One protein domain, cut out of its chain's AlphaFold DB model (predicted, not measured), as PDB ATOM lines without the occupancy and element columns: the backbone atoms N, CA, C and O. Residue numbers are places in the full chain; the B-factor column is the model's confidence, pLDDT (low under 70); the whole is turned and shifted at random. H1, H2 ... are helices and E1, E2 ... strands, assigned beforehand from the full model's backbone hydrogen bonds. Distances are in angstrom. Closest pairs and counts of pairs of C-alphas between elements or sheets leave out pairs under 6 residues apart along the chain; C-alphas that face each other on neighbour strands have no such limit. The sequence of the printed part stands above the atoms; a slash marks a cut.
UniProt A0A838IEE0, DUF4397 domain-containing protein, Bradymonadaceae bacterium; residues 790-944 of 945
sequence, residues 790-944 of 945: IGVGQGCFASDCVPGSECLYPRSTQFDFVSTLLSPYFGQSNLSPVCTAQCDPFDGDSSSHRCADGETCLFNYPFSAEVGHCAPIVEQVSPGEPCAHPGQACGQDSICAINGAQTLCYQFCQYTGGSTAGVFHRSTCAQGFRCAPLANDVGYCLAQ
ATOM      1  N   ILE A 790      43.711 -31.571  -1.148       86.81
ATOM      2  CA  ILE A 790      43.458 -30.316  -1.878       86.81
ATOM      3  C   ILE A 790      43.219 -29.180  -0.873       86.81
ATOM      4  O   ILE A 790      42.304 -29.242  -0.054       86.81
ATOM      5  N   GLY A 791      44.079 -28.160  -0.904       87.81
ATOM      6  CA  GLY A 791      44.082 -27.071   0.073       87.81
ATOM      7  C   GLY A 791      42.973 -26.040  -0.152       87.81
ATOM      8  O   GLY A 791      42.461 -25.891  -1.260       87.81
ATOM      9  N   VAL A 792      42.644 -25.276   0.895       86.81
ATOM     10  CA  VAL A 792      41.656 -24.184   0.827       86.81
ATOM     11  C   VAL A 792      41.991 -23.206  -0.311       86.81
ATOM     12  O   VAL A 792      43.152 -22.853  -0.526       86.81
ATOM     13  N   GLY A 793      40.970 -22.799  -1.069       84.81
ATOM     14  CA  GLY A 793      41.077 -21.935  -2.249       84.81
ATOM     15  C   GLY A 793      41.561 -22.629  -3.531       84.81
ATOM     16  O   GLY A 793      41.579 -21.998  -4.587       84.81
ATOM     17  N   GLN A 794      41.941 -23.911  -3.487       89.62
ATOM     18  CA  GLN A 794      42.320 -24.678  -4.679       89.62
ATOM     19  C   GLN A 794      41.092 -25.326  -5.334       89.62
ATOM     20  O   GLN A 794      40.161 -25.747  -4.649       89.62
ATOM     21  N   GLY A 795      41.100 -25.425  -6.668       87.38
ATOM     22  CA  GLY A 795      40.039 -26.084  -7.433       87.38
ATOM     23  C   GLY A 795      40.007 -27.591  -7.176       87.38
ATOM     24  O   GLY A 795      41.020 -28.262  -7.362       87.38
ATOM     25  N   CYS A 796      38.857 -28.114  -6.751       82.06
ATOM     26  CA  CYS A 796      38.734 -29.487  -6.253       82.06
ATOM     27  C   CYS A 796      38.278 -30.501  -7.313       82.06
ATOM     28  O   CYS A 796      38.779 -31.617  -7.311       82.06
ATOM     29  N   PHE A 797      37.382 -30.138  -8.240       75.25
ATOM     30  CA  PHE A 797      36.990 -30.986  -9.387       75.25
ATOM     31  C   PHE A 797      36.717 -32.472  -9.024       75.25
ATOM     32  O   PHE A 797      37.329 -33.376  -9.588       75.25
ATOM     33  N   ALA A 798      35.829 -32.720  -8.051       66.06
ATOM     34  CA  ALA A 798      35.497 -34.048  -7.491       66.06
ATOM     35  C   ALA A 798      36.638 -34.795  -6.748       66.06
ATOM     36  O   ALA A 798      36.511 -35.971  -6.400       66.06
ATOM     37  N   SER A 799      37.739 -34.104  -6.442       76.31
ATOM     38  CA  SER A 799      38.752 -34.534  -5.472       76.31
ATOM     39  C   SER A 799      38.443 -33.999  -4.073       76.31
ATOM     40  O   SER A 799      37.948 -32.883  -3.920       76.31
ATOM     41  N   ASP A 800      38.788 -34.773  -3.047       83.38
ATOM     42  CA  ASP A 800      38.555 -34.414  -1.648       83.38
ATOM     43  C   ASP A 800      39.460 -33.267  -1.180       83.38
ATOM     44  O   ASP A 800      40.657 -33.210  -1.490       83.38
ATOM     45  N   CYS A 801      38.872 -32.393  -0.372       85.94
ATOM     46  CA  CYS A 801      39.524 -31.258   0.262       85.94
ATOM     47  C   CYS A 801      40.200 -31.641   1.585       85.94
ATOM     48  O   CYS A 801      39.894 -32.680   2.174       85.94
ATOM     49  N   VAL A 802      41.123 -30.802   2.064       86.44
ATOM     50  CA  VAL A 802      41.759 -30.997   3.377       86.44
ATOM     51  C   VAL A 802      40.733 -30.970   4.527       86.44
ATOM     52  O   VAL A 802      39.710 -30.291   4.409       86.44
ATOM     53  N   PRO A 803      40.989 -31.679   5.643       82.94
ATOM     54  CA  PRO A 803      40.139 -31.725   6.835       82.94
ATOM     55  C   PRO A 803      39.537 -30.377   7.276       82.94
ATOM     56  O   PRO A 803      40.228 -29.377   7.502       82.94
ATOM     57  N   GLY A 804      38.207 -30.356   7.381       80.25
ATOM     58  CA  GLY A 804      37.417 -29.156   7.662       80.25
ATOM     59  C   GLY A 804      37.294 -28.191   6.479       80.25
ATOM     60  O   GLY A 804      37.087 -27.000   6.688       80.25
ATOM     61  N   SER A 805      37.466 -28.636   5.238       81.75
ATOM     62  CA  SER A 805      37.117 -27.845   4.053       81.75
ATOM     63  C   SER A 805      36.299 -28.683   3.079       81.75
ATOM     64  O   SER A 805      36.392 -29.910   3.072       81.75
ATOM     65  N   GLU A 806      35.460 -28.022   2.290       83.75
ATOM     66  CA  GLU A 806      34.424 -28.667   1.486       83.75
ATOM     67  C   GLU A 806      34.468 -28.180   0.035       83.75
ATOM     68  O   GLU A 806      34.710 -27.002  -0.226       83.75
ATOM     69  N   CYS A 807      34.276 -29.098  -0.916       84.12
ATOM     70  CA  CYS A 807      34.342 -28.810  -2.347       84.12
ATOM     71  C   CYS A 807      33.040 -28.129  -2.798       84.12
ATOM     72  O   CYS A 807      32.041 -28.797  -3.057       84.12
ATOM     73  N   LEU A 808      33.052 -26.797  -2.867       83.19
ATOM     74  CA  LEU A 808      31.882 -25.957  -3.136       83.19
ATOM     75  C   LEU A 808      32.136 -25.018  -4.312       83.19
ATOM     76  O   LEU A 808      33.268 -24.605  -4.562       83.19
ATOM     77  N   TYR A 809      31.082 -24.604  -5.012       82.44
ATOM     78  CA  TYR A 809      31.209 -23.489  -5.946       82.44
ATOM     79  C   TYR A 809      31.278 -22.155  -5.182       82.44
ATOM     80  O   TYR A 809      30.714 -22.026  -4.092       82.44
ATOM     81  N   PRO A 810      31.942 -21.126  -5.738       77.25
ATOM     82  CA  PRO A 810      31.868 -19.777  -5.194       77.25
ATOM     83  C   PRO A 810      30.418 -19.275  -5.132       77.25
ATOM     84  O   PRO A 810      29.658 -19.409  -6.100       77.25
ATOM     85  N   ARG A 811      30.042 -18.648  -4.007       76.06
ATOM     86  CA  ARG A 811      28.749 -17.959  -3.875       76.06
ATOM     87  C   ARG A 811      28.617 -16.904  -4.977       76.06
ATOM     88  O   ARG A 811      29.508 -16.083  -5.185       76.06
ATOM     89  N   SER A 812      27.514 -16.973  -5.708       71.50
ATOM     90  CA  SER A 812      27.209 -16.220  -6.933       71.50
ATOM     91  C   SER A 812      25.753 -15.757  -6.897       71.50
ATOM     92  O   SER A 812      25.004 -16.200  -6.029       71.50
ATOM     93  N   THR A 813      25.363 -14.842  -7.788       67.81
ATOM     94  CA  THR A 813      24.085 -14.122  -7.689       67.81
ATOM     95  C   THR A 813      22.874 -15.054  -7.808       67.81
ATOM     96  O   THR A 813      22.654 -15.620  -8.878       67.81
ATOM     97  N   GLN A 814      22.097 -15.211  -6.733       69.19
ATOM     98  CA  GLN A 814      20.929 -16.107  -6.663       69.19
ATOM     99  C   GLN A 814      19.600 -15.377  -6.927       69.19
ATOM    100  O   GLN A 814      19.565 -14.148  -7.019       69.19
ATOM    101  N   PHE A 815      18.508 -16.139  -7.066       68.12
ATOM    102  CA  PHE A 815      17.228 -15.651  -7.609       68.12
ATOM    103  C   PHE A 815      16.054 -15.632  -6.616       68.12
ATOM    104  O   PHE A 815      15.058 -14.963  -6.884       68.12
ATOM    105  N   ASP A 816      16.156 -16.314  -5.473       66.62
ATOM    106  CA  ASP A 816      15.119 -16.348  -4.435       66.62
ATOM    107  C   ASP A 816      15.725 -16.409  -3.021       66.62
ATOM    108  O   ASP A 816      16.921 -16.638  -2.844       66.62
ATOM    109  N   PHE A 817      14.900 -16.199  -1.994       67.56
ATOM    110  CA  PHE A 817      15.357 -16.162  -0.605       67.56
ATOM    111  C   PHE A 817      16.056 -17.458  -0.158       67.56
ATOM    112  O   PHE A 817      17.119 -17.399   0.455       67.56
ATOM    113  N   VAL A 818      15.513 -18.631  -0.491       67.06
ATOM    114  CA  VAL A 818      16.050 -19.919  -0.027       67.06
ATOM    115  C   VAL A 818      17.349 -20.244  -0.759       67.06
ATOM    116  O   VAL A 818      18.329 -20.618  -0.114       67.06
ATOM    117  N   SER A 819      17.409 -20.018  -2.077       65.75
ATOM    118  CA  SER A 819      18.657 -20.190  -2.827       65.75
ATOM    119  C   SER A 819      19.758 -19.222  -2.391       65.75
ATOM    120  O   SER A 819      20.917 -19.630  -2.379       65.75
ATOM    121  N   THR A 820      19.439 -17.992  -1.952       66.94
ATOM    122  CA  THR A 820      20.467 -17.085  -1.392       66.94
ATOM    123  C   THR A 820      21.129 -17.639  -0.126       66.94
ATOM    124  O   THR A 820      22.338 -17.479   0.029       66.94
ATOM    125  N   LEU A 821      20.393 -18.326   0.760       67.75
ATOM    126  CA  LEU A 821      20.942 -18.856   2.017       67.75
ATOM    127  C   LEU A 821      21.902 -20.039   1.799       67.75
ATOM    128  O   LEU A 821      22.918 -20.140   2.487       67.75
ATOM    129  N   LEU A 822      21.629 -20.904   0.819       66.56
ATOM    130  CA  LEU A 822      22.397 -22.127   0.553       66.56
ATOM    131  C   LEU A 822      23.844 -21.860   0.100       66.56
ATOM    132  O   LEU A 822      24.107 -20.968  -0.708       66.56
ATOM    133  N   SER A 823      24.796 -22.681   0.559       65.50
ATOM    134  CA  SER A 823      26.115 -22.757  -0.086       65.50
ATOM    135  C   SER A 823      25.994 -23.579  -1.379       65.50
ATOM    136  O   SER A 823      25.458 -24.689  -1.343       65.50
ATOM    137  N   PRO A 824      26.454 -23.081  -2.543       65.62
ATOM    138  CA  PRO A 824      26.147 -23.725  -3.816       65.62
ATOM    139  C   PRO A 824      27.024 -24.960  -4.072       65.62
ATOM    140  O   PRO A 824      28.161 -24.868  -4.537       65.62
ATOM    141  N   TYR A 825      26.443 -26.139  -3.853       57.59
ATOM    142  CA  TYR A 825      26.956 -27.420  -4.361       57.59
ATOM    143  C   TYR A 825      26.831 -27.539  -5.895       57.59
ATOM    144  O   TYR A 825      27.519 -28.350  -6.513       57.59
ATOM    145  N   PHE A 826      26.008 -26.691  -6.523       54.22
ATOM    146  CA  PHE A 826      25.846 -26.582  -7.974       54.22
ATOM    147  C   PHE A 826      26.179 -25.157  -8.431       54.22
ATOM    148  O   PHE A 826      25.603 -24.188  -7.937       54.22
ATOM    149  N   GLY A 827      27.128 -25.022  -9.357       55.78
ATOM    150  CA  GLY A 827      27.616 -23.728  -9.832       55.78
ATOM    151  C   GLY A 827      26.883 -23.192 -11.058       55.78
ATOM    152  O   GLY A 827      26.383 -23.945 -11.891       55.78
ATOM    153  N   GLN A 828      26.904 -21.868 -11.211       62.59
ATOM    154  CA  GLN A 828      26.584 -21.215 -12.481       62.59
ATOM    155  C   GLN A 828      27.656 -21.521 -13.541       62.59
ATOM    156  O   GLN A 828      28.815 -21.806 -13.222       62.59
ATOM    157  N   SER A 829      27.283 -21.435 -14.820       56.00
ATOM    158  CA  SER A 829      28.185 -21.699 -15.945       56.00
ATOM    159  C   SER A 829      29.480 -20.879 -15.856       56.00
ATOM    160  O   SER A 829      29.447 -19.666 -15.657       56.00
ATOM    161  N   ASN A 830      30.617 -21.543 -16.089       65.56
ATOM    162  CA  ASN A 830      31.989 -21.017 -15.976       65.56
ATOM    163  C   ASN A 830      32.536 -20.822 -14.545       65.56
ATOM    164  O   ASN A 830      33.693 -20.425 -14.406       65.56
ATOM    165  N   LEU A 831      31.785 -21.150 -13.488       72.31
ATOM    166  CA  LEU A 831      32.374 -21.331 -12.157       72.31
ATOM    167  C   LEU A 831      33.039 -22.712 -12.050       72.31
ATOM    168  O   LEU A 831      32.584 -23.685 -12.646       72.31
ATOM    169  N   SER A 832      34.118 -22.802 -11.271       80.62
ATOM    170  CA  SER A 832      34.767 -24.066 -10.889       80.62
ATOM    171  C   SER A 832      34.667 -24.245  -9.375       80.62
ATOM    172  O   SER A 832      34.789 -23.245  -8.664       80.62
ATOM    173  N   PRO A 833      34.461 -25.472  -8.864       84.75
ATOM    174  CA  PRO A 833      34.359 -25.695  -7.432       84.75
ATOM    175  C   PRO A 833      35.749 -25.658  -6.788       84.75
ATOM    176  O   PRO A 833      36.725 -26.162  -7.354       84.75
ATOM    177  N   VAL A 834      35.832 -25.066  -5.601       88.38
ATOM    178  CA  VAL A 834      37.048 -24.889  -4.802       88.38
ATOM    179  C   VAL A 834      36.857 -25.456  -3.399       88.38
ATOM    180  O   VAL A 834      35.734 -25.581  -2.917       88.38
ATOM    181  N   CYS A 835      37.955 -25.789  -2.725       87.81
ATOM    182  CA  CYS A 835      37.910 -26.145  -1.312       87.81
ATOM    183  C   CYS A 835      37.675 -24.899  -0.456       87.81
ATOM    184  O   CYS A 835      38.568 -24.067  -0.300       87.81
ATOM    185  N   THR A 836      36.483 -24.781   0.115       86.75
ATOM    186  CA  THR A 836      36.084 -23.673   0.988       86.75
ATOM    187  C   THR A 836      36.222 -24.100   2.446       86.75
ATOM    188  O   THR A 836      35.796 -25.195   2.812       86.75
ATOM    189  N   ALA A 837      36.832 -23.266   3.291       85.69
ATOM    190  CA  ALA A 837      36.992 -23.580   4.710       85.69
ATOM    191  C   ALA A 837      35.630 -23.639   5.425       85.69
ATOM    192  O   ALA A 837      34.783 -22.766   5.229       85.69
ATOM    193  N   GLN A 838      35.442 -24.659   6.263       82.19
ATOM    194  CA  GLN A 838      34.304 -24.761   7.174       82.19
ATOM    195  C   GLN A 838      34.585 -23.979   8.464       82.19
ATOM    196  O   GLN A 838      35.733 -23.898   8.915       82.19
ATOM    197  N   CYS A 839      33.544 -23.418   9.063       78.19
ATOM    198  CA  CYS A 839      33.616 -22.531  10.220       78.19
ATOM    199  C   CYS A 839      32.362 -22.671  11.094       78.19
ATOM    200  O   CYS A 839      31.322 -23.120  10.615       78.19
ATOM    201  N   ASP A 840      32.459 -22.269  12.361       75.38
ATOM    202  CA  ASP A 840      31.296 -22.034  13.223       75.38
ATOM    203  C   ASP A 840      30.723 -20.637  12.887       75.38
ATOM    204  O   ASP A 840      31.453 -19.646  13.008       75.38
ATOM    205  N   PRO A 841      29.464 -20.524  12.420       70.88
ATOM    206  CA  PRO A 841      28.849 -19.245  12.064       70.88
ATOM    207  C   PRO A 841      28.366 -18.426  13.272       70.88
ATOM    208  O   PRO A 841      27.845 -17.328  13.080       70.88
ATOM    209  N   PHE A 842      28.538 -18.927  14.499       68.50
ATOM    210  CA  PHE A 842      28.149 -18.264  15.746       68.50
ATOM    211  C   PHE A 842      29.270 -18.257  16.806       68.50
ATOM    212  O   PHE A 842      28.994 -18.033  17.992       68.50
ATOM    213  N   ASP A 843      30.532 -18.440  16.385       64.88
ATOM    214  CA  ASP A 843      31.719 -18.300  17.240       64.88
ATOM    215  C   ASP A 843      31.744 -16.908  17.898       64.88
ATOM    216  O   ASP A 843      31.921 -15.877  17.251       64.88
ATOM    217  N   GLY A 844      31.547 -16.880  19.216       51.53
ATOM    218  CA  GLY A 844      31.472 -15.645  19.995       51.53
ATOM    219  C   GLY A 844      32.826 -14.988  20.278       51.53
ATOM    220  O   GLY A 844      32.839 -13.926  20.905       51.53
ATOM    221  N   ASP A 845      33.943 -15.601  19.875       50.06
ATOM    222  CA  ASP A 845      35.291 -15.065  20.053       50.06
ATOM    223  C   ASP A 845      35.988 -14.909  18.692       50.06
ATOM    224  O   ASP A 845      36.523 -15.851  18.112       50.06
ATOM    225  N   SER A 846      36.037 -13.678  18.173       46.19
ATOM    226  CA  SER A 846      36.590 -13.389  16.841       46.19
ATOM    227  C   SER A 846      38.103 -13.638  16.703       46.19
ATOM    228  O   SER A 846      38.692 -13.286  15.683       46.19
ATOM    229  N   SER A 847      38.757 -14.206  17.723       41.09
ATOM    230  CA  SER A 847      40.156 -14.640  17.684       41.09
ATOM    231  C   SER A 847      40.351 -16.112  17.277       41.09
ATOM    232  O   SER A 847      41.472 -16.484  16.917       41.09
ATOM    233  N   SER A 848      39.294 -16.939  17.279       49.12
ATOM    234  CA  SER A 848      39.313 -18.337  16.795       49.12
ATOM    235  C   SER A 848      38.891 -18.510  15.334       49.12
ATOM    236  O   SER A 848      39.084 -19.594  14.776       49.12
ATOM    237  N   HIS A 849      38.357 -17.455  14.713       53.03
ATOM    238  CA  HIS A 849      37.783 -17.487  13.371       53.03
ATOM    239  C   HIS A 849      38.709 -18.109  12.317       53.03
ATOM    240  O   HIS A 849      39.904 -17.824  12.228       53.03
ATOM    241  N   ARG A 850      38.112 -18.972  11.489       61.59
ATOM    242  CA  ARG A 850      38.817 -19.796  10.497       61.59
ATOM    243  C   ARG A 850      38.814 -19.209   9.080       61.59
ATOM    244  O   ARG A 850      39.510 -19.728   8.210       61.59
ATOM    245  N   CYS A 851      38.037 -18.150   8.872       76.50
ATOM    246  CA  CYS A 851      37.951 -17.392   7.627       76.50
ATOM    247  C   CYS A 851      39.044 -16.314   7.570       76.50
ATOM    248  O   CYS A 851      39.525 -15.860   8.609       76.50
ATOM    249  N   ALA A 852      39.465 -15.926   6.368       79.00
ATOM    250  CA  ALA A 852      40.524 -14.938   6.174       79.00
ATOM    251  C   ALA A 852      40.054 -13.491   6.442       79.00
ATOM    252  O   ALA A 852      38.859 -13.203   6.479       79.00
ATOM    253  N   ASP A 853      41.002 -12.554   6.571       78.88
ATOM    254  CA  ASP A 853      40.705 -11.117   6.660       78.88
ATOM    255  C   ASP A 853      39.853 -10.660   5.455       78.88
ATOM    256  O   ASP A 853      40.323 -10.652   4.315       78.88
ATOM    257  N   GLY A 854      38.605 -10.250   5.709       80.81
ATOM    258  CA  GLY A 854      37.640  -9.859   4.669       80.81
ATOM    259  C   GLY A 854      36.671 -10.964   4.228       80.81
ATOM    260  O   GLY A 854      35.855 -10.735   3.336       80.81
ATOM    261  N   GLU A 855      36.721 -12.137   4.854       85.50
ATOM    262  CA  GLU A 855      35.704 -13.185   4.755       85.50
ATOM    263  C   GLU A 855      34.817 -13.221   6.011       85.50
ATOM    264  O   GLU A 855      35.215 -12.787   7.090       85.50
ATOM    265  N   THR A 856      33.620 -13.787   5.880       83.88
ATOM    266  CA  THR A 856      32.707 -14.095   6.990       83.88
ATOM    267  C   THR A 856      32.265 -15.551   6.923       83.88
ATOM    268  O   THR A 856      32.236 -16.142   5.842       83.88
ATOM    269  N   CYS A 857      31.872 -16.135   8.055       80.75
ATOM    270  CA  CYS A 857      31.204 -17.429   8.049       80.75
ATOM    271  C   CYS A 857      29.721 -17.267   7.667       80.75
ATOM    272  O   CYS A 857      29.061 -16.344   8.142       80.75
ATOM    273  N   LEU A 858      29.196 -18.152   6.815       79.88
ATOM    274  CA  LEU A 858      27.767 -18.253   6.487       79.88
ATOM    275  C   LEU A 858      27.300 -19.701   6.684       79.88
ATOM    276  O   LEU A 858      27.902 -20.613   6.116       79.88
ATOM    277  N   PHE A 859      26.238 -19.915   7.468       74.25
ATOM    278  CA  PHE A 859      25.694 -21.248   7.773       74.25
ATOM    279  C   PHE A 859      25.189 -21.996   6.523       74.25
ATOM    280  O   PHE A 859      24.877 -21.390   5.494       74.25
ATOM    281  N   ASN A 860      25.094 -23.326   6.614       68.00
ATOM    282  CA  ASN A 860      24.632 -24.186   5.525       68.00
ATOM    283  C   ASN A 860      23.232 -24.769   5.809       68.00
ATOM    284  O   ASN A 860      23.090 -25.837   6.397       68.00
ATOM    285  N   TYR A 861      22.192 -24.052   5.373       56.59
ATOM    286  CA  TYR A 861      20.789 -24.508   5.379       56.59
ATOM    287  C   TYR A 861      20.650 -25.886   4.666       56.59
ATOM    288  O   TYR A 861      21.382 -26.095   3.696       56.59
ATOM    289  N   PRO A 862      19.752 -26.828   5.063       45.62
ATOM    290  CA  PRO A 862      18.540 -26.624   5.875       45.62
ATOM    291  C   PRO A 862      18.571 -26.991   7.364       45.62
ATOM    292  O   PRO A 862      17.737 -26.473   8.102       45.62
ATOM    293  N   PHE A 863      19.438 -27.907   7.807       48.50
ATOM    294  CA  PHE A 863      19.118 -28.723   8.993       48.50
ATOM    295  C   PHE A 863      19.893 -28.417  10.284       48.50
ATOM    296  O   PHE A 863      19.412 -28.795  11.346       48.50
ATOM    297  N   SER A 864      21.029 -27.713  10.231       54.94
ATOM    298  CA  SER A 864      21.784 -27.327  11.435       54.94
ATOM    299  C   SER A 864      22.456 -25.958  11.282       54.94
ATOM    300  O   SER A 864      22.936 -25.597  10.206       54.94
ATOM    301  N   ALA A 865      22.506 -25.206  12.383       60.69
ATOM    302  CA  ALA A 865      23.257 -23.962  12.526       60.69
ATOM    303  C   ALA A 865      24.773 -24.171  12.728       60.69
ATOM    304  O   ALA A 865      25.532 -23.210  12.662       60.69
ATOM    305  N   GLU A 866      25.221 -25.398  13.006       65.19
ATOM    306  CA  GLU A 866      26.538 -25.694  13.599       65.19
ATOM    307  C   GLU A 866      27.703 -25.679  12.601       65.19
ATOM    308  O   GLU A 866      28.867 -25.685  13.005       65.19
ATOM    309  N   VAL A 867      27.413 -25.687  11.296       73.69
ATOM    310  CA  VAL A 867      28.430 -25.672  10.237       73.69
ATOM    311  C   VAL A 867      28.101 -24.607   9.200       73.69
ATOM    312  O   VAL A 867      27.081 -24.652   8.506       73.69
ATOM    313  N   GLY A 868      29.021 -23.663   9.059       78.88
ATOM    314  CA  GLY A 868      29.063 -22.705   7.972       78.88
ATOM    315  C   GLY A 868      30.300 -22.859   7.097       78.88
ATOM    316  O   GLY A 868      31.190 -23.676   7.341       78.88
ATOM    317  N   HIS A 869      30.341 -22.036   6.057       84.50
ATOM    318  CA  HIS A 869      31.423 -21.952   5.089       84.50
ATOM    319  C   HIS A 869      31.900 -20.506   4.975       84.50
ATOM    320  O   HIS A 869      31.083 -19.582   4.944       84.50
ATOM    321  N   CYS A 870      33.214 -20.311   4.891       85.81
ATOM    322  CA  CYS A 870      33.806 -18.989   4.718       85.81
ATOM    323  C   CYS A 870      33.465 -18.411   3.338       85.81
ATOM    324  O   CYS A 870      33.614 -19.081   2.315       85.81
ATOM    325  N   ALA A 871      33.005 -17.163   3.306       85.19
ATOM    326  CA  ALA A 871      32.627 -16.449   2.094       85.19
ATOM    327  C   ALA A 871      33.224 -15.030   2.092       85.19
ATOM    328  O   ALA A 871      33.148 -14.346   3.115       85.19
ATOM    329  N   PRO A 872      33.779 -14.547   0.965       86.88
ATOM    330  CA  PRO A 872      34.307 -13.190   0.872       86.88
ATOM    331  C   PRO A 872      33.184 -12.158   0.985       86.88
ATOM    332  O   PRO A 872      32.138 -12.289   0.343       86.88
ATOM    333  N   ILE A 873      33.421 -11.113   1.776       87.00
ATOM    334  CA  ILE A 873      32.506  -9.982   1.930       87.00
ATOM    335  C   ILE A 873      32.651  -9.079   0.697       87.00
ATOM    336  O   ILE A 873      33.670  -8.410   0.523       87.00
ATOM    337  N   VAL A 874      31.648  -9.090  -0.190       88.25
ATOM    338  CA  VAL A 874      31.702  -8.387  -1.490       88.25
ATOM    339  C   VAL A 874      31.248  -6.929  -1.399       88.25
ATOM    340  O   VAL A 874      31.689  -6.088  -2.179       88.25
ATOM    341  N   GLU A 875      30.400  -6.619  -0.421       89.94
ATOM    342  CA  GLU A 875      29.940  -5.274  -0.081       89.94
ATOM    343  C   GLU A 875      29.847  -5.128   1.447       89.94
ATOM    344  O   GLU A 875      29.806  -6.124   2.158       89.94
ATOM    345  N   GLN A 876      29.859  -3.898   1.965       89.12
ATOM    346  CA  GLN A 876      29.755  -3.610   3.403       89.12
ATOM    347  C   GLN A 876      28.543  -2.704   3.636       89.12
ATOM    348  O   GLN A 876      28.592  -1.496   3.394       89.12
ATOM    349  N   VAL A 877      27.444  -3.322   4.058       89.19
ATOM    350  CA  VAL A 877      26.091  -2.770   4.172       89.19
ATOM    351  C   VAL A 877      25.580  -3.031   5.594       89.19
ATOM    352  O   VAL A 877      25.950  -4.013   6.232       89.19
ATOM    353  N   SER A 878      24.761  -2.129   6.140       84.81
ATOM    354  CA  SER A 878      24.199  -2.312   7.489       84.81
ATOM    355  C   SER A 878      23.009  -3.283   7.480       84.81
ATOM    356  O   SER A 878      22.286  -3.332   6.483       84.81
ATOM    357  N   PRO A 879      22.743  -4.029   8.570       83.62
ATOM    358  CA  PRO A 879      21.632  -4.976   8.600       83.62
ATOM    359  C   PRO A 879      20.286  -4.271   8.370       83.62
ATOM    360  O   PRO A 879      19.957  -3.299   9.051       83.62
ATOM    361  N   GLY A 880      19.512  -4.762   7.403       81.12
ATOM    362  CA  GLY A 880      18.243  -4.188   6.949       81.12
ATOM    363  C   GLY A 880      18.343  -3.154   5.818       81.12
ATOM    364  O   GLY A 880      17.304  -2.793   5.271       81.12
ATOM    365  N   GLU A 881      19.540  -2.698   5.433       89.06
ATOM    366  CA  GLU A 881      19.727  -1.777   4.298       89.06
ATOM    367  C   GLU A 881      19.791  -2.522   2.943       89.06
ATOM    368  O   GLU A 881      20.123  -3.715   2.908       89.06
ATOM    369  N   PRO A 882      19.495  -1.850   1.810       89.56
ATOM    370  CA  PRO A 882      19.590  -2.443   0.477       89.56
ATOM    371  C   PRO A 882      21.016  -2.831   0.073       89.56
ATOM    372  O   PRO A 882      21.962  -2.083   0.311       89.56
ATOM    373  N   CYS A 883      21.145  -3.968  -0.608       90.31
ATOM    374  CA  CYS A 883      22.416  -4.542  -1.062       90.31
ATOM    375  C   CYS A 883      22.355  -4.947  -2.547       90.31
ATOM    376  O   CYS A 883      21.272  -5.146  -3.108       90.31
ATOM    377  N   ALA A 884      23.511  -5.036  -3.203       88.00
ATOM    378  CA  ALA A 884      23.625  -5.210  -4.651       88.00
ATOM    379  C   ALA A 884      23.835  -6.667  -5.112       88.00
ATOM    380  O   ALA A 884      23.558  -6.971  -6.275       88.00
ATOM    381  N   HIS A 885      24.305  -7.566  -4.240       85.75
ATOM    382  CA  HIS A 885      24.820  -8.887  -4.624       85.75
ATOM    383  C   HIS A 885      24.101 -10.077  -3.942       85.75
ATOM    384  O   HIS A 885      24.700 -10.771  -3.115       85.75
ATOM    385  N   PRO A 886      22.823 -10.366  -4.272       82.12
ATOM    386  CA  PRO A 886      22.048 -11.414  -3.601       82.12
ATOM    387  C   PRO A 886      22.700 -12.802  -3.654       82.12
ATOM    388  O   PRO A 886      23.031 -13.299  -4.725       82.12
ATOM    389  N   GLY A 887      22.847 -13.451  -2.497       76.75
ATOM    390  CA  GLY A 887      23.533 -14.736  -2.317       76.75
ATOM    391  C   GLY A 887      25.006 -14.612  -1.909       76.75
ATOM    392  O   GLY A 887      25.636 -15.624  -1.594       76.75
ATOM    393  N   GLN A 888      25.556 -13.392  -1.879       86.25
ATOM    394  CA  GLN A 888      26.921 -13.084  -1.436       86.25
ATOM    395  C   GLN A 888      26.914 -12.301  -0.107       86.25
ATOM    396  O   GLN A 888      25.890 -11.745   0.302       86.25
ATOM    397  N   ALA A 889      28.047 -12.295   0.603       87.81
ATOM    398  CA  ALA A 889      28.151 -11.664   1.918       87.81
ATOM    399  C   ALA A 889      28.206 -10.129   1.817       87.81
ATOM    400  O   ALA A 889      29.031  -9.577   1.086       87.81
ATOM    401  N   CYS A 890      27.342  -9.456   2.579       88.06
ATOM    402  CA  CYS A 890      27.156  -7.997   2.576       88.06
ATOM    403  C   CYS A 890      27.690  -7.302   3.838       88.06
ATOM    404  O   CYS A 890      27.458  -6.113   4.041       88.06
ATOM    405  N   GLY A 891      28.374  -8.044   4.706       85.44
ATOM    406  CA  GLY A 891      28.946  -7.564   5.956       85.44
ATOM    407  C   GLY A 891      29.415  -8.740   6.809       85.44
ATOM    408  O   GLY A 891      29.361  -9.890   6.371       85.44
ATOM    409  N   GLN A 892      29.847  -8.457   8.037       81.94
ATOM    410  CA  GLN A 892      30.154  -9.505   9.013       81.94
ATOM    411  C   GLN A 892      28.873 -10.259   9.400       81.94
ATOM    412  O   GLN A 892      27.843  -9.635   9.669       81.94
ATOM    413  N   ASP A 893      28.929 -11.587   9.380       78.06
ATOM    414  CA  ASP A 893      27.841 -12.533   9.680       78.06
ATOM    415  C   ASP A 893      26.549 -12.251   8.887       78.06
ATOM    416  O   ASP A 893      25.439 -12.528   9.353       78.06
ATOM    417  N   SER A 894      26.693 -11.639   7.701       83.56
ATOM    418  CA  SER A 894      25.589 -11.029   6.955       83.56
ATOM    419  C   SER A 894      25.575 -11.400   5.474       83.56
ATOM    420  O   SER A 894      26.593 -11.299   4.787       83.56
ATOM    421  N   ILE A 895      24.396 -11.742   4.947       86.50
ATOM    422  CA  ILE A 895      24.190 -12.064   3.528       86.50
ATOM    423  C   ILE A 895      23.179 -11.132   2.860       86.50
ATOM    424  O   ILE A 895      22.176 -10.737   3.455       86.50
ATOM    425  N   CYS A 896      23.425 -10.794   1.597       87.06
ATOM    426  CA  CYS A 896      22.449 -10.106   0.771       87.06
ATOM    427  C   CYS A 896      21.373 -11.112   0.326       87.06
ATOM    428  O   CYS A 896      21.705 -12.095  -0.336       87.06
ATOM    429  N   ALA A 897      20.100 -10.904   0.676       84.25
ATOM    430  CA  ALA A 897      19.012 -11.833   0.342       84.25
ATOM    431  C   ALA A 897      17.793 -11.125  -0.268       84.25
ATOM    432  O   ALA A 897      17.494  -9.971   0.046       84.25
ATOM    433  N   ILE A 898      17.077 -11.834  -1.148       79.88
ATOM    434  CA  ILE A 898      15.897 -11.323  -1.859       79.88
ATOM    435  C   ILE A 898      14.652 -11.570  -1.005       79.88
ATOM    436  O   ILE A 898      14.230 -12.711  -0.846       79.88
ATOM    437  N   ASN A 899      14.031 -10.508  -0.494       76.81
ATOM    438  CA  ASN A 899      12.758 -10.568   0.218       76.81
ATOM    439  C   ASN A 899      11.668  -9.843  -0.588       76.81
ATOM    440  O   ASN A 899      11.603  -8.612  -0.645       76.81
ATOM    441  N   GLY A 900      10.815 -10.627  -1.249       78.69
ATOM    442  CA  GLY A 900       9.768 -10.113  -2.128       78.69
ATOM    443  C   GLY A 900      10.352  -9.324  -3.303       78.69
ATOM    444  O   GLY A 900      10.934  -9.903  -4.213       78.69
ATOM    445  N   ALA A 901      10.176  -8.001  -3.285       75.75
ATOM    446  CA  ALA A 901      10.646  -7.086  -4.330       75.75
ATOM    447  C   ALA A 901      11.882  -6.254  -3.923       75.75
ATOM    448  O   ALA A 901      12.222  -5.291  -4.610       75.75
ATOM    449  N   GLN A 902      12.527  -6.576  -2.797       83.06
ATOM    450  CA  GLN A 902      13.702  -5.865  -2.285       83.06
ATOM    451  C   GLN A 902      14.839  -6.837  -1.976       83.06
ATOM    452  O   GLN A 902      14.605  -7.934  -1.475       83.06
ATOM    453  N   THR A 903      16.074  -6.408  -2.223       86.19
ATOM    454  CA  THR A 903      17.275  -7.138  -1.810       86.19
ATOM    455  C   THR A 903      17.900  -6.418  -0.624       86.19
ATOM    456  O   THR A 903      18.285  -5.257  -0.759       86.19
ATOM    457  N   LEU A 904      17.956  -7.075   0.535       87.88
ATOM    458  CA  LEU A 904      18.373  -6.472   1.806       87.88
ATOM    459  C   LEU A 904      19.502  -7.282   2.451       87.88
ATOM    460  O   LEU A 904      19.583  -8.500   2.276       87.88
ATOM    461  N   CYS A 905      20.363  -6.608   3.210       88.50
ATOM    462  CA  CYS A 905      21.443  -7.242   3.958       88.50
ATOM    463  C   CYS A 905      20.920  -7.821   5.286       88.50
ATOM    464  O   CYS A 905      20.439  -7.080   6.142       88.50
ATOM    465  N   TYR A 906      21.004  -9.138   5.475       85.62
ATOM    466  CA  TYR A 906      20.541  -9.846   6.673       85.62
ATOM    467  C   TYR A 906      21.722 -10.339   7.507       85.62
ATOM    468  O   TYR A 906      22.415 -11.253   7.072       85.62
ATOM    469  N   GLN A 907      21.912  -9.779   8.709       84.56
ATOM    470  CA  GLN A 907      22.810 -10.339   9.731       84.56
ATOM    471  C   GLN A 907      22.114 -11.478  10.482       84.56
ATOM    472  O   GLN A 907      20.937 -11.346  10.836       84.56
ATOM    473  N   PHE A 908      22.840 -12.558  10.765       79.50
ATOM    474  CA  PHE A 908      22.320 -13.740  11.453       79.50
ATOM    475  C   PHE A 908      22.597 -13.773  12.961       79.50
ATOM    476  O   PHE A 908      23.482 -13.098  13.487       79.50
ATOM    477  N   CYS A 909      21.802 -14.574  13.672       73.69
ATOM    478  CA  CYS A 909      21.912 -14.772  15.113       73.69
ATOM    479  C   CYS A 909      21.394 -16.144  15.557       73.69
ATOM    480  O   CYS A 909      20.433 -16.663  14.997       73.69
ATOM    481  N   GLN A 910      22.026 -16.713  16.584       68.12
ATOM    482  CA  GLN A 910      21.674 -18.019  17.147       68.12
ATOM    483  C   GLN A 910      20.595 -17.906  18.235       68.12
ATOM    484  O   GLN A 910      20.659 -17.013  19.088       68.12
ATOM    485  N   TYR A 911      19.673 -18.867  18.282       62.00
ATOM    486  CA  TYR A 911      18.817 -19.130  19.437       62.00
ATOM    487  C   TYR A 911      19.423 -20.170  20.371       62.00
ATOM    488  O   TYR A 911      19.998 -21.167  19.954       62.00
ATOM    489  N   THR A 912      19.233 -19.962  21.671       51.16
ATOM    490  CA  THR A 912      19.538 -20.957  22.705       51.16
ATOM    491  C   THR A 912      18.359 -21.051  23.669       51.16
ATOM    492  O   THR A 912      18.159 -20.171  24.508       51.16
ATOM    493  N   GLY A 913      17.563 -22.114  23.515       45.50
ATOM    494  CA  GLY A 913      16.395 -22.427  24.346       45.50
ATOM    495  C   GLY A 913      15.151 -22.806  23.536       45.50
ATOM    496  O   GLY A 913      14.901 -22.246  22.471       45.50
ATOM    497  N   GLY A 914      14.353 -23.740  24.066       42.31
ATOM    498  CA  GLY A 914      13.039 -24.082  23.512       42.31
ATOM    499  C   GLY A 914      12.040 -22.921  23.609       42.31
ATOM    500  O   GLY A 914      12.194 -22.004  24.417       42.31
ATOM    501  N   SER A 915      10.985 -22.962  22.792       41.06
ATOM    502  CA  SER A 915      10.047 -21.841  22.587       41.06
ATOM    503  C   SER A 915       9.269 -21.392  23.840       41.06
ATOM    504  O   SER A 915       8.758 -20.271  23.893       41.06
ATOM    505  N   THR A 916       9.203 -22.227  24.879       41.44
ATOM    506  CA  THR A 916       8.350 -22.094  26.073       41.44
ATOM    507  C   THR A 916       8.879 -21.141  27.162       41.44
ATOM    508  O   THR A 916       8.755 -21.419  28.354       41.44
ATOM    509  N   ALA A 917       9.405 -19.970  26.779       40.03
ATOM    510  CA  ALA A 917       9.687 -18.881  27.734       40.03
ATOM    511  C   ALA A 917       9.697 -17.458  27.142       40.03
ATOM    512  O   ALA A 917       9.356 -16.508  27.845       40.03
ATOM    513  N   GLY A 918      10.134 -17.280  25.889       41.84
ATOM    514  CA  GLY A 918      10.378 -15.946  25.314       41.84
ATOM    515  C   GLY A 918      11.553 -15.178  25.949       41.84
ATOM    516  O   GLY A 918      11.669 -13.968  25.763       41.84
ATOM    517  N   VAL A 919      12.418 -15.867  26.704       38.66
ATOM    518  CA  VAL A 919      13.641 -15.321  27.313       38.66
ATOM    519  C   VAL A 919      14.845 -15.875  26.556       38.66
ATOM    520  O   VAL A 919      15.203 -17.039  26.714       38.66
ATOM    521  N   PHE A 920      15.458 -15.043  25.716       46.69
ATOM    522  CA  PHE A 920      16.590 -15.428  24.872       46.69
ATOM    523  C   PHE A 920      17.918 -15.123  25.578       46.69
ATOM    524  O   PHE A 920      18.151 -13.986  25.991       46.69
ATOM    525  N   HIS A 921      18.788 -16.127  25.734       42.16
ATOM    526  CA  HIS A 921      20.008 -16.011  26.548       42.16
ATOM    527  C   HIS A 921      21.270 -15.565  25.790       42.16
ATOM    528  O   HIS A 921      22.230 -15.124  26.425       42.16
ATOM    529  N   ARG A 922      21.268 -15.618  24.454       48.34
ATOM    530  CA  ARG A 922      22.288 -15.020  23.576       48.34
ATOM    531  C   ARG A 922      21.625 -14.250  22.433       48.34
ATOM    532  O   ARG A 922      20.499 -14.543  22.045       48.34
ATOM    533  N   SER A 923      22.337 -13.249  21.925       54.28
ATOM    534  CA  SER A 923      22.008 -12.484  20.719       54.28
ATOM    535  C   SER A 923      23.306 -11.874  20.196       54.28
ATOM    536  O   SER A 923      23.874 -11.011  20.862       54.28
ATOM    537  N   THR A 924      23.772 -12.309  19.026       63.16
ATOM    538  CA  THR A 924      24.960 -11.760  18.336       63.16
ATOM    539  C   THR A 924      24.683 -10.425  17.637       63.16
ATOM    540  O   THR A 924      25.614  -9.722  17.260       63.16
ATOM    541  N   CYS A 925      23.407 -10.053  17.485       70.12
ATOM    542  CA  CYS A 925      22.990  -8.833  16.801       70.12
ATOM    543  C   CYS A 925      23.615  -7.555  17.377       70.12
ATOM    544  O   CYS A 925      23.695  -7.375  18.595       70.12
ATOM    545  N   ALA A 926      23.958  -6.626  16.481       68.75
ATOM    546  CA  ALA A 926      24.486  -5.312  16.833       68.75
ATOM    547  C   ALA A 926      23.554  -4.504  17.766       68.75
ATOM    548  O   ALA A 926      22.335  -4.699  17.819       68.75
ATOM    549  N   GLN A 927      24.125  -3.539  18.493       70.56
ATOM    550  CA  GLN A 927      23.366  -2.680  19.407       70.56
ATOM    551  C   GLN A 927      22.260  -1.913  18.658       70.56
ATOM    552  O   GLN A 927      22.534  -1.193  17.703       70.56
ATOM    553  N   GLY A 928      21.014  -2.046  19.126       71.88
ATOM    554  CA  GLY A 928      19.824  -1.491  18.465       71.88
ATOM    555  C   GLY A 928      19.022  -2.513  17.652       71.88
ATOM    556  O   GLY A 928      17.944  -2.182  17.169       71.88
ATOM    557  N   PHE A 929      19.492  -3.759  17.549       74.00
ATOM    558  CA  PHE A 929      18.797  -4.862  16.883       74.00
ATOM    559  C   PHE A 929      18.341  -5.934  17.889       74.00
ATOM    560  O   PHE A 929      18.758  -5.957  19.048       74.00
ATOM    561  N   ARG A 930      17.436  -6.814  17.463       77.25
ATOM    562  CA  ARG A 930      16.969  -8.007  18.185       77.25
ATOM    563  C   ARG A 930      16.985  -9.201  17.237       77.25
ATOM    564  O   ARG A 930      16.672  -9.039  16.059       77.25
ATOM    565  N   CYS A 931      17.282 -10.388  17.751       73.88
ATOM    566  CA  CYS A 931      17.108 -11.610  16.974       73.88
ATOM    567  C   CYS A 931      15.605 -11.858  16.720       73.88
ATOM    568  O   CYS A 931      14.783 -11.689  17.626       73.88
ATOM    569  N   ALA A 932      15.248 -12.201  15.483       73.94
ATOM    570  CA  ALA A 932      13.909 -12.603  15.048       73.94
ATOM    571  C   ALA A 932      13.979 -13.993  14.378       73.94
ATOM    572  O   ALA A 932      15.003 -14.304  13.768       73.94
ATOM    573  N   PRO A 933      12.989 -14.884  14.572       67.62
ATOM    574  CA  PRO A 933      13.118 -16.287  14.174       67.62
ATOM    575  C   PRO A 933      13.100 -16.448  12.654       67.62
ATOM    576  O   PRO A 933      12.272 -15.827  11.985       67.62
ATOM    577  N   LEU A 934      14.006 -17.279  12.128       67.44
ATOM    578  CA  LEU A 934      14.071 -17.635  10.709       67.44
ATOM    579  C   LEU A 934      13.591 -19.074  10.496       67.44
ATOM    580  O   LEU A 934      12.550 -19.290   9.881       67.44
ATOM    581  N   ALA A 935      14.334 -20.034  11.046       62.69
ATOM    582  CA  ALA A 935      14.030 -21.460  11.050       62.69
ATOM    583  C   ALA A 935      14.821 -22.127  12.185       62.69
ATOM    584  O   ALA A 935      15.978 -21.773  12.400       62.69
ATOM    585  N   ASN A 936      14.212 -23.091  12.878       63.31
ATOM    586  CA  ASN A 936      14.831 -23.871  13.956       63.31
ATOM    587  C   ASN A 936      15.553 -22.982  14.995       63.31
ATOM    588  O   ASN A 936      14.919 -22.152  15.648       63.31
ATOM    589  N   ASP A 937      16.867 -23.145  15.139       60.69
ATOM    590  CA  ASP A 937      17.759 -22.404  16.028       60.69
ATOM    591  C   ASP A 937      18.436 -21.183  15.367       60.69
ATOM    592  O   ASP A 937      19.184 -20.456  16.025       60.69
ATOM    593  N   VAL A 938      18.129 -20.889  14.099       68.19
ATOM    594  CA  VAL A 938      18.650 -19.735  13.350       68.19
ATOM    595  C   VAL A 938      17.650 -18.573  13.333       68.19
ATOM    596  O   VAL A 938      16.445 -18.721  13.098       68.19
ATOM    597  N   GLY A 939      18.168 -17.365  13.533       73.56
ATOM    598  CA  GLY A 939      17.456 -16.104  13.402       73.56
ATOM    599  C   GLY A 939      18.216 -15.054  12.603       73.56
ATOM    600  O   GLY A 939      19.361 -15.244  12.197       73.56
ATOM    601  N   TYR A 940      17.558 -13.914  12.409       78.06
ATOM    602  CA  TYR A 940      18.114 -12.731  11.759       78.06
ATOM    603  C   TYR A 940      17.867 -11.471  12.593       78.06
ATOM    604  O   TYR A 940      16.905 -11.380  13.360       78.06
ATOM    605  N   CYS A 941      18.742 -10.484  12.447       78.94
ATOM    606  CA  CYS A 941      18.724  -9.269  13.248       78.94
ATOM    607  C   CYS A 941      17.748  -8.227  12.682       78.94
ATOM    608  O   CYS A 941      18.013  -7.590  11.665       78.94
ATOM    609  N   LEU A 942      16.626  -8.011  13.375       76.94
ATOM    610  CA  LEU A 942      15.684  -6.921  13.104       76.94
ATOM    611  C   LEU A 942      15.997  -5.695  13.961       76.94
ATOM    612  O   LEU A 942      16.269  -5.832  15.153       76.94
ATOM    613  N   ALA A 943      15.874  -4.497  13.394       74.69
ATOM    614  CA  ALA A 943      15.942  -3.255  14.163       74.69
ATOM    615  C   ALA A 943      14.877  -3.231  15.281       74.69
ATOM    616  O   ALA A 943      13.750  -3.712  15.107       74.69
ATOM    617  N   GLN A 944      15.234  -2.677  16.440       66.19
ATOM    618  CA  GLN A 944      14.286  -2.394  17.515       66.19
ATOM    619  C   GLN A 944      13.522  -1.087  17.201       66.19
ATOM    620  O   GLN A 944      14.149  -0.136  16.731       66.19
TER     621      GLN A 944
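AT A GLANCE: This is residues 790 to 944 of the 945 residues of the protein "DUF4397 domain-containing protein" of Bradymonadaceae bacterium (UniProt A0A838IEE0). Mostly loops, the domain sets two strongly twisted antiparallel sheets one after the other, a short helix beside the second. The 155 printed residues run E1, H1, E2 to E9; sheet orders are E1 E2 E4 E3 and E5 E6 E7 E9 E8. Mostly strand, with 56 residues in named elements, it is compact: radius of gyration of the C-alphas 15.4 A, spans 47 by 34 by 27 A.

IN THESE COORDINATES: E1 is residues 805-808, from C-alpha (37.117, -27.845, 4.053); H1 is 817-821, E2 834-839, E3 855-859, E4 868-872, E5 889-891, E6 894-899. E7, 902-910, is 24.3 A long. E8 is 929-935; E9, 938-943, ends at C-alpha (15.942, -3.255, 14.163).

HOW THE PARTS SIT: E1 and E2 have N 806 and O 836 within hydrogen-bond range, 2.9 A. E5, E6, E7 form a meander, successive antiparallel neighbours. H1, its O i to N i+4 pair within range, is on their sheet, over none of its strands, height 5.1 A.

THE WHOLE: The printed part has no cut. E7 to E8 is a long link; 58 residues have pLDDT under 70.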